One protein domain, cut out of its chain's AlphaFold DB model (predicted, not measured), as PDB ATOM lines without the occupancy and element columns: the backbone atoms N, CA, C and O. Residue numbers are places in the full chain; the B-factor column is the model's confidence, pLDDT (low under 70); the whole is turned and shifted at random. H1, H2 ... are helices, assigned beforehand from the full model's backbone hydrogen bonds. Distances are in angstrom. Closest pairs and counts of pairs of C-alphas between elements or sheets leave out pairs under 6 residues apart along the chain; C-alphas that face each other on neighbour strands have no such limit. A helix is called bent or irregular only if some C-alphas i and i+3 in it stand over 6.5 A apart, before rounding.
ATOM      1  N   TYR A 184     176.992 206.843 192.027       81.94
ATOM      2  CA  TYR A 184     177.872 207.988 191.796       81.94
ATOM      3  C   TYR A 184     177.823 208.474 190.348       81.94
ATOM      4  O   TYR A 184     177.847 209.678 190.119       81.94
ATOM      5  N   GLY A 185     177.678 207.569 189.373       80.31
ATOM      6  CA  GLY A 185     177.522 207.952 187.969       80.31
ATOM      7  C   GLY A 185     176.277 208.811 187.721       80.31
ATOM      8  O   GLY A 185     176.358 209.846 187.065       80.31
ATOM      9  N   VAL A 186     175.134 208.431 188.298       81.31
ATOM     10  CA  VAL A 186     173.873 209.178 188.156       81.31
ATOM     11  C   VAL A 186     173.935 210.496 188.924       81.31
ATOM     12  O   VAL A 186     173.544 211.537 188.397       81.31
ATOM     13  N   GLN A 187     174.502 210.484 190.131       81.62
ATOM     14  CA  GLN A 187     174.717 211.696 190.913       81.62
ATOM     15  C   GLN A 187     175.628 212.686 190.182       81.62
ATOM     16  O   GLN A 187     175.336 213.875 190.190       81.62
ATOM     17  N   PHE A 188     176.683 212.217 189.510       84.00
ATOM     18  CA  PHE A 188     177.593 213.064 188.739       84.00
ATOM     19  C   PHE A 188     176.894 213.731 187.544       84.00
ATOM     20  O   PHE A 188     177.146 214.897 187.255       84.00
ATOM     21  N   ILE A 189     175.965 213.023 186.894       83.81
ATOM     22  CA  ILE A 189     175.150 213.560 185.791       83.81
ATOM     23  C   ILE A 189     174.126 214.588 186.301       83.81
ATOM     24  O   ILE A 189     173.887 215.603 185.650       83.81
ATOM     25  N   LEU A 190     173.534 214.356 187.475       83.69
ATOM     26  CA  LEU A 190     172.528 215.245 188.073       83.69
ATOM     27  C   LEU A 190     173.129 216.423 188.857       83.69
ATOM     28  O   LEU A 190     172.427 217.396 189.146       83.69
ATOM     29  N   LEU A 191     174.414 216.355 189.200       86.44
ATOM     30  CA  LEU A 191     175.160 217.391 189.915       86.44
ATOM     31  C   LEU A 191     175.088 218.762 189.221       86.44
ATOM     32  O   LEU A 191     174.666 219.716 189.877       86.44
ATOM     33  N   PRO A 192     175.410 218.898 187.917       88.06
ATOM     34  CA  PRO A 192     175.326 220.189 187.233       88.06
ATOM     35  C   PRO A 192     173.901 220.746 187.202       88.06
ATOM     36  O   PRO A 192     173.712 221.948 187.367       88.06
ATOM     37  N   TYR A 193     172.890 219.886 187.062       89.25
ATOM     38  CA  TYR A 193     171.491 220.305 187.121       89.25
ATOM     39  C   TYR A 193     171.111 220.837 188.513       89.25
ATOM     40  O   TYR A 193     170.498 221.898 188.640       89.25
ATOM     41  N   SER A 194     171.529 220.133 189.566       86.50
ATOM     42  CA  SER A 194     171.268 220.522 190.957       86.50
ATOM     43  C   SER A 194     171.978 221.828 191.318       86.50
ATOM     44  O   SER A 194     171.360 222.723 191.890       86.50
ATOM     45  N   ILE A 195     173.244 221.974 190.913       88.38
ATOM     46  CA  ILE A 195     174.004 223.220 191.060       88.38
ATOM     47  C   ILE A 195     173.320 224.349 190.297       88.38
ATOM     48  O   ILE A 195     173.134 225.416 190.862       88.38
ATOM     49  N   GLY A 196     172.896 224.133 189.049       90.25
ATOM     50  CA  GLY A 196     172.204 225.157 188.263       90.25
ATOM     51  C   GLY A 196     170.931 225.663 188.948       90.25
ATOM     52  O   GLY A 196     170.681 226.867 188.997       90.25
ATOM     53  N   LYS A 197     170.155 224.764 189.559       91.44
ATOM     54  CA  LYS A 197     168.969 225.139 190.339       91.44
ATOM     55  C   LYS A 197     169.319 225.966 191.582       91.44
ATOM     56  O   LYS A 197     168.652 226.957 191.856       91.44
ATOM     57  N   VAL A 198     170.364 225.588 192.318       89.75
ATOM     58  CA  VAL A 198     170.818 226.360 193.487       89.75
ATOM     59  C   VAL A 198     171.381 227.710 193.052       89.75
ATOM     60  O   VAL A 198     170.993 228.724 193.605       89.75
ATOM     61  N   LEU A 199     172.205 227.762 192.006       90.31
ATOM     62  CA  LEU A 199     172.766 229.008 191.481       90.31
ATOM     63  C   LEU A 199     171.684 229.965 190.986       90.31
ATOM     64  O   LEU A 199     171.757 231.154 191.259       90.31
ATOM     65  N   THR A 200     170.669 229.475 190.276       89.25
ATOM     66  CA  THR A 200     169.545 230.327 189.853       89.25
ATOM     67  C   THR A 200     168.753 230.853 191.044       89.25
ATOM     68  O   THR A 200     168.335 232.009 191.024       89.25
ATOM     69  N   TRP A 201     168.593 230.051 192.099       89.38
ATOM     70  CA  TRP A 201     167.998 230.501 193.354       89.38
ATOM     71  C   TRP A 201     168.861 231.562 194.055       89.38
ATOM     72  O   TRP A 201     168.346 232.628 194.381       89.38
ATOM     73  N   GLU A 202     170.169 231.332 194.184       86.25
ATOM     74  CA  GLU A 202     171.143 232.263 194.774       86.25
ATOM     75  C   GLU A 202     171.228 233.580 193.995       86.25
ATOM     76  O   GLU A 202     171.185 234.655 194.580       86.25
ATOM     77  N   ILE A 203     171.272 233.529 192.661       89.06
ATOM     78  CA  ILE A 203     171.291 234.721 191.800       89.06
ATOM     79  C   ILE A 203     169.985 235.505 191.952       89.06
ATOM     80  O   ILE A 203     170.014 236.729 192.087       89.06
ATOM     81  N   CYS A 204     168.835 234.821 191.964       86.19
ATOM     82  CA  CYS A 204     167.545 235.465 192.215       86.19
ATOM     83  C   CYS A 204     167.503 236.119 193.602       86.19
ATOM     84  O   CYS A 204     167.016 237.243 193.738       86.19
ATOM     85  N   TRP A 205     168.011 235.435 194.626       81.69
ATOM     86  CA  TRP A 205     168.061 235.927 195.999       81.69
ATOM     87  C   TRP A 205     168.987 237.143 196.120       81.69
ATOM     88  O   TRP A 205     168.568 238.197 196.601       81.69
ATOM     89  N   PHE A 206     170.200 237.047 195.579       86.00
ATOM     90  CA  PHE A 206     171.180 238.127 195.517       86.00
ATOM     91  C   PHE A 206     170.614 239.358 194.806       86.00
ATOM     92  O   PHE A 206     170.687 240.472 195.320       86.00
ATOM     93  N   TRP A 207     169.952 239.174 193.663       80.94
ATOM     94  CA  TRP A 207     169.305 240.282 192.963       80.94
ATOM     95  C   TRP A 207     168.196 240.922 193.810       80.94
ATOM     96  O   TRP A 207     168.087 242.149 193.896       80.94
ATOM     97  N   ARG A 208     167.362 240.100 194.451       76.44
ATOM     98  CA  ARG A 208     166.208 240.562 195.228       76.44
ATOM     99  C   ARG A 208     166.616 241.337 196.483       76.44
ATOM    100  O   ARG A 208     166.017 242.375 196.754       76.44
ATOM    101  N   TYR A 209     167.627 240.880 197.214       73.38
ATOM    102  CA  TYR A 209     167.985 241.458 198.514       73.38
ATOM    103  C   TYR A 209     169.200 242.390 198.462       73.38
ATOM    104  O   TYR A 209     169.212 243.397 199.164       73.38
ATOM    105  N   TRP A 210     170.181 242.133 197.595       75.38
ATOM    106  CA  TRP A 210     171.394 242.953 197.519       75.38
ATOM    107  C   TRP A 210     171.239 244.152 196.574       75.38
ATOM    108  O   TRP A 210     171.602 245.271 196.927       75.38
ATOM    109  N   ILE A 211     170.640 243.945 195.394       77.00
ATOM    110  CA  ILE A 211     170.478 245.008 194.383       77.00
ATOM    111  C   ILE A 211     169.205 245.825 194.632       77.00
ATOM    112  O   ILE A 211     169.241 247.052 194.597       77.00
ATOM    113  N   LYS A 212     168.064 245.165 194.883       74.50
ATOM    114  CA  LYS A 212     166.770 245.856 195.052       74.50
ATOM    115  C   LYS A 212     166.465 246.332 196.477       74.50
ATOM    116  O   LYS A 212     165.462 247.022 196.639       74.50
ATOM    117  N   LYS A 213     167.290 245.981 197.477       71.81
ATOM    118  CA  LYS A 213     167.092 246.315 198.905       71.81
ATOM    119  C   LYS A 213     165.636 246.149 199.376       71.81
ATOM    120  O   LYS A 213     165.095 247.002 200.074       71.81
ATOM    121  N   LEU A 214     164.974 245.078 198.939       66.00
ATOM    122  CA  LEU A 214     163.622 244.766 199.398       66.00
ATOM    123  C   LEU A 214     163.682 244.331 200.873       66.00
ATOM    124  O   LEU A 214     164.646 243.655 201.242       66.00
ATOM    125  N   PRO A 215     162.679 244.675 201.705       67.94
ATOM    126  CA  PRO A 215     162.614 244.173 203.073       67.94
ATOM    127  C   PRO A 215     162.636 242.640 203.056       67.94
ATOM    128  O   PRO A 215     162.013 242.008 202.191       67.94
ATOM    129  N   TYR A 216     163.403 242.044 203.973       67.94
ATOM    130  CA  TYR A 216     163.487 240.593 204.115       67.94
ATOM    131  C   TYR A 216     162.084 240.008 204.298       67.94
ATOM    132  O   TYR A 216     161.255 240.583 205.001       67.94
ATOM    133  N   ALA A 217     161.793 238.870 203.656       72.62
ATOM    134  CA  ALA A 217     160.538 238.179 203.943       72.62
ATOM    135  C   ALA A 217     160.497 237.801 205.436       72.62
ATOM    136  O   ALA A 217     161.538 237.469 206.009       72.62
ATOM    137  N   TRP A 218     159.306 237.844 206.037       72.56
ATOM    138  CA  TRP A 218     159.066 237.677 207.478       72.56
ATOM    139  C   TRP A 218     159.841 236.512 208.117       72.56
ATOM    140  O   TRP A 218     160.478 236.671 209.155       72.56
ATOM    141  N   GLU A 219     159.878 235.360 207.444       77.81
ATOM    142  CA  GLU A 219     160.594 234.167 207.909       77.81
ATOM    143  C   GLU A 219     162.114 234.379 208.040       77.81
ATOM    144  O   GLU A 219     162.729 233.922 209.005       77.81
ATOM    145  N   TYR A 220     162.729 235.102 207.097       76.94
ATOM    146  CA  TYR A 220     164.163 235.403 207.130       76.94
ATOM    147  C   TYR A 220     164.494 236.468 208.171       76.94
ATOM    148  O   TYR A 220     165.534 236.371 208.819       76.94
ATOM    149  N   ALA A 221     163.606 237.449 208.356       80.25
ATOM    150  CA  ALA A 221     163.739 238.452 209.405       80.25
ATOM    151  C   ALA A 221     163.696 237.783 210.790       80.25
ATOM    152  O   ALA A 221     164.624 237.946 211.572       80.25
ATOM    153  N   CYS A 222     162.729 236.891 211.030       79.81
ATOM    154  CA  CYS A 222     162.662 236.086 212.252       79.81
ATOM    155  C   CYS A 222     163.928 235.249 212.491       79.81
ATOM    156  O   CYS A 222     164.436 235.213 213.609       79.81
ATOM    157  N   TYR A 223     164.454 234.578 211.460       81.69
ATOM    158  CA  TYR A 223     165.671 233.767 211.582       81.69
ATOM    159  C   TYR A 223     166.915 234.611 211.911       81.69
ATOM    160  O   TYR A 223     167.719 234.236 212.771       81.69
ATOM    161  N   LEU A 224     167.069 235.766 211.256       80.31
ATOM    162  CA  LEU A 224     168.156 236.714 211.512       80.31
ATOM    163  C   LEU A 224     168.055 237.304 212.923       80.31
ATOM    164  O   LEU A 224     169.040 237.272 213.662       80.31
ATOM    165  N   THR A 225     166.864 237.744 213.335       82.06
ATOM    166  CA  THR A 225     166.594 238.263 214.682       82.06
ATOM    167  C   THR A 225     166.857 237.193 215.743       82.06
ATOM    168  O   THR A 225     167.595 237.446 216.696       82.06
ATOM    169  N   GLN A 226     166.389 235.958 215.543       85.50
ATOM    170  CA  GLN A 226     166.668 234.832 216.439       85.50
ATOM    171  C   GLN A 226     168.178 234.579 216.595       85.50
ATOM    172  O   GLN A 226     168.668 234.361 217.709       85.50
ATOM    173  N   THR A 227     168.918 234.624 215.485       81.44
ATOM    174  CA  THR A 227     170.374 234.422 215.469       81.44
ATOM    175  C   THR A 227     171.100 235.577 216.162       81.44
ATOM    176  O   THR A 227     172.027 235.338 216.936       81.44
ATOM    177  N   SER A 228     170.646 236.818 215.958       83.38
ATOM    178  CA  SER A 228     171.202 238.013 216.605       83.38
ATOM    179  C   SER A 228     170.991 238.012 218.126       83.38
ATOM    180  O   SER A 228     171.912 238.335 218.878       83.38
ATOM    181  N   LEU A 229     169.824 237.545 218.588       85.50
ATOM    182  CA  LEU A 229     169.445 237.449 220.002       85.50
ATOM    183  C   LEU A 229     169.943 236.161 220.682       85.50
ATOM    184  O   LEU A 229     169.759 235.990 221.886       85.50
ATOM    185  N   LYS A 230     170.575 235.244 219.932       86.94
ATOM    186  CA  LYS A 230     171.065 233.933 220.406       86.94
ATOM    187  C   LYS A 230     169.988 233.088 221.103       86.94
ATOM    188  O   LYS A 230     170.283 232.332 222.031       86.94
ATOM    189  N   ILE A 231     168.738 233.191 220.654       86.38
ATOM    190  CA  ILE A 231     167.614 232.453 221.243       86.38
ATOM    191  C   ILE A 231     167.560 231.034 220.639       86.38
ATOM    192  O   ILE A 231     167.541 230.888 219.411       86.38
ATOM    193  N   PRO A 232     167.500 229.959 221.451       88.31
ATOM    194  CA  PRO A 232     167.335 228.597 220.945       88.31
ATOM    195  C   PRO A 232     166.033 228.437 220.146       88.31
ATOM    196  O   PRO A 232     164.992 228.965 220.534       88.31
ATOM    197  N   ALA A 233     166.053 227.643 219.069       82.12
ATOM    198  CA  ALA A 233     164.895 227.469 218.175       82.12
ATOM    199  C   ALA A 233     163.630 226.960 218.885       82.12
ATOM    200  O   ALA A 233     162.520 227.355 218.531       82.12
ATOM    201  N   GLY A 234     163.794 226.131 219.921       82.69
ATOM    202  CA  GLY A 234     162.677 225.662 220.742       82.69
ATOM    203  C   GLY A 234     162.014 226.781 221.547       82.69
ATOM    204  O   GLY A 234     160.793 226.819 221.648       82.69
ATOM    205  N   THR A 235     162.800 227.724 222.070       83.12
ATOM    206  CA  THR A 235     162.291 228.870 222.832       83.12
ATOM    207  C   THR A 235     161.602 229.870 221.912       83.12
ATOM    208  O   THR A 235     160.509 230.315 222.233       83.12
ATOM    209  N   TRP A 236     162.182 230.154 220.740       82.38
ATOM    210  CA  TRP A 236     161.607 231.074 219.749       82.38
ATOM    211  C   TRP A 236     160.221 230.633 219.265       82.38
ATOM    212  O   TRP A 236     159.310 231.445 219.132       82.38
ATOM    213  N   LYS A 237     160.032 229.324 219.063       84.38
ATOM    214  CA  LYS A 237     158.750 228.757 218.624       84.38
ATOM    215  C   LYS A 237     157.623 228.948 219.650       84.38
ATOM    216  O   LYS A 237     156.467 229.024 219.249       84.38
ATOM    217  N   ASN A 238     157.971 229.055 220.933       85.56
ATOM    218  CA  ASN A 238     157.032 229.210 222.046       85.56
ATOM    219  C   ASN A 238     156.746 230.679 222.411       85.56
ATOM    220  O   ASN A 238     155.984 230.922 223.341       85.56
ATOM    221  N   ILE A 239     157.369 231.649 221.734       84.69
ATOM    222  CA  ILE A 239     157.069 233.077 221.912       84.69
ATOM    223  C   ILE A 239     155.770 233.407 221.162       84.69
ATOM    224  O   ILE A 239     155.546 232.897 220.062       84.69
ATOM    225  N   ASP A 240     154.929 234.261 221.746       85.94
ATOM    226  CA  ASP A 240     153.695 234.736 221.116       85.94
ATOM    227  C   ASP A 240     153.988 235.567 219.856       85.94
ATOM    228  O   ASP A 240     154.902 236.391 219.845       85.94
ATOM    229  N   GLU A 241     153.190 235.386 218.802       80.81
ATOM    230  CA  GLU A 241     153.354 236.067 217.507       80.81
ATOM    231  C   GLU A 241     153.496 237.604 217.577       80.81
ATOM    232  O   GLU A 241     154.453 238.111 216.998       80.81
ATOM    233  N   PRO A 242     152.673 238.365 218.334       81.25
ATOM    234  CA  PRO A 242     152.853 239.820 218.436       81.25
ATOM    235  C   PRO A 242     154.186 240.206 219.087       81.25
ATOM    236  O   PRO A 242     154.807 241.195 218.721       81.25
ATOM    237  N   ARG A 243     154.683 239.379 220.012       77.88
ATOM    238  CA  ARG A 243     155.977 239.600 220.657       77.88
ATOM    239  C   ARG A 243     157.143 239.296 219.712       77.88
ATOM    240  O   ARG A 243     158.227 239.832 219.907       77.88
ATOM    241  N   LYS A 244     156.944 238.446 218.697       81.06
ATOM    242  CA  LYS A 244     157.922 238.237 217.616       81.06
ATOM    243  C   LYS A 244     157.954 239.434 216.664       81.06
ATOM    244  O   LYS A 244     159.050 239.840 216.294       81.06
ATOM    245  N   ASP A 245     156.797 240.005 216.320       81.75
ATOM    246  CA  ASP A 245     156.685 241.227 215.501       81.75
ATOM    247  C   ASP A 245     157.451 242.400 216.123       81.75
ATOM    248  O   ASP A 245     158.277 243.024 215.450       81.75
ATOM    249  N   ASP A 246     157.273 242.638 217.424       82.44
ATOM    250  CA  ASP A 246     158.002 243.686 218.151       82.44
ATOM    251  C   ASP A 246     159.523 243.445 218.108       82.44
ATOM    252  O   ASP A 246     160.301 244.327 217.750       82.44
ATOM    253  N   LEU A 247     159.967 242.210 218.373       80.50
ATOM    254  CA  LEU A 247     161.395 241.863 218.371       80.50
ATOM    255  C   LEU A 247     162.052 241.992 216.991       80.50
ATOM    256  O   LEU A 247     163.231 242.325 216.908       80.50
ATOM    257  N   VAL A 248     161.319 241.697 215.916       79.44
ATOM    258  CA  VAL A 248     161.831 241.789 214.540       79.44
ATOM    259  C   VAL A 248     161.858 243.238 214.049       79.44
ATOM    260  O   VAL A 248     162.735 243.593 213.265       79.44
ATOM    261  N   THR A 249     160.936 244.084 214.515       76.25
ATOM    262  CA  THR A 249     160.875 245.509 214.144       76.25
ATOM    263  C   THR A 249     161.827 246.394 214.953       76.25
ATOM    264  O   THR A 249     162.270 247.420 214.438       76.25
ATOM    265  N   GLU A 250     162.189 246.000 216.179       72.38
ATOM    266  CA  GLU A 250     163.167 246.712 217.019       72.38
ATOM    267  C   GLU A 250     164.632 246.463 216.617       72.38
ATOM    268  O   GLU A 250     165.507 247.273 216.937       72.38
ATOM    269  N   THR A 251     164.928 245.367 215.911       60.41
ATOM    270  CA  THR A 251     166.281 245.084 215.407       60.41
ATOM    271  C   THR A 251     166.533 245.776 214.057       60.41
ATOM    272  O   THR A 251     165.793 245.489 213.117       60.41
TER     273      THR A 251
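This is residues 184 to 251 of the 252 residues of the protein "J domain-containing protein" of Setaria italica (UniProt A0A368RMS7). From the first residue, a long kinked helix, H1, makes an arm, whose residues 184 to 207 stick out from a small head of three short helices, H2, H3 and H4. The 68 printed residues hold these four named helices in that order and no named strand: all helix. The whole is extended, with a radius of gyration of the C-alphas of 17.2 A, and spans 49 by 31 by 17 A.

Look first at H1, residues 184 to 211, which is apart from H2, residues 218 to 228. H3, residues 233 to 237, is close to H2 but not clearly touching, closest at C-alphas 226 and 236, 7.1 A. H4, residues 241 to 250, touches H2, closest at C-alphas 225 and 248, 5.9 A; they run the same way at a steep tilt of 67 degrees, only just short of about perpendicular. Every O i to N i+4 pair is within hydrogen-bond range in H2, H3 and H4, and 22 of 24 in H1.

Find C-alpha 184 at (177.872, 207.988, 191.796); H1 runs 37.8 A from there, with a kink of 36 degrees near residue 191, and is only just irregular, C-alphas 189 and 192 being 6.8 A apart. H2 measures 15.2 A, H3 6.3 A and H4 14.5 A, ending at C-alpha 250, (163.167, 246.712, 217.019).

The farthest C-alphas, of Gly 185 and Asp 246, are 50.7 A apart. The printed part has no cut, and no link is long. Look for pLDDT under 70 at residues 214 to 216 and 251.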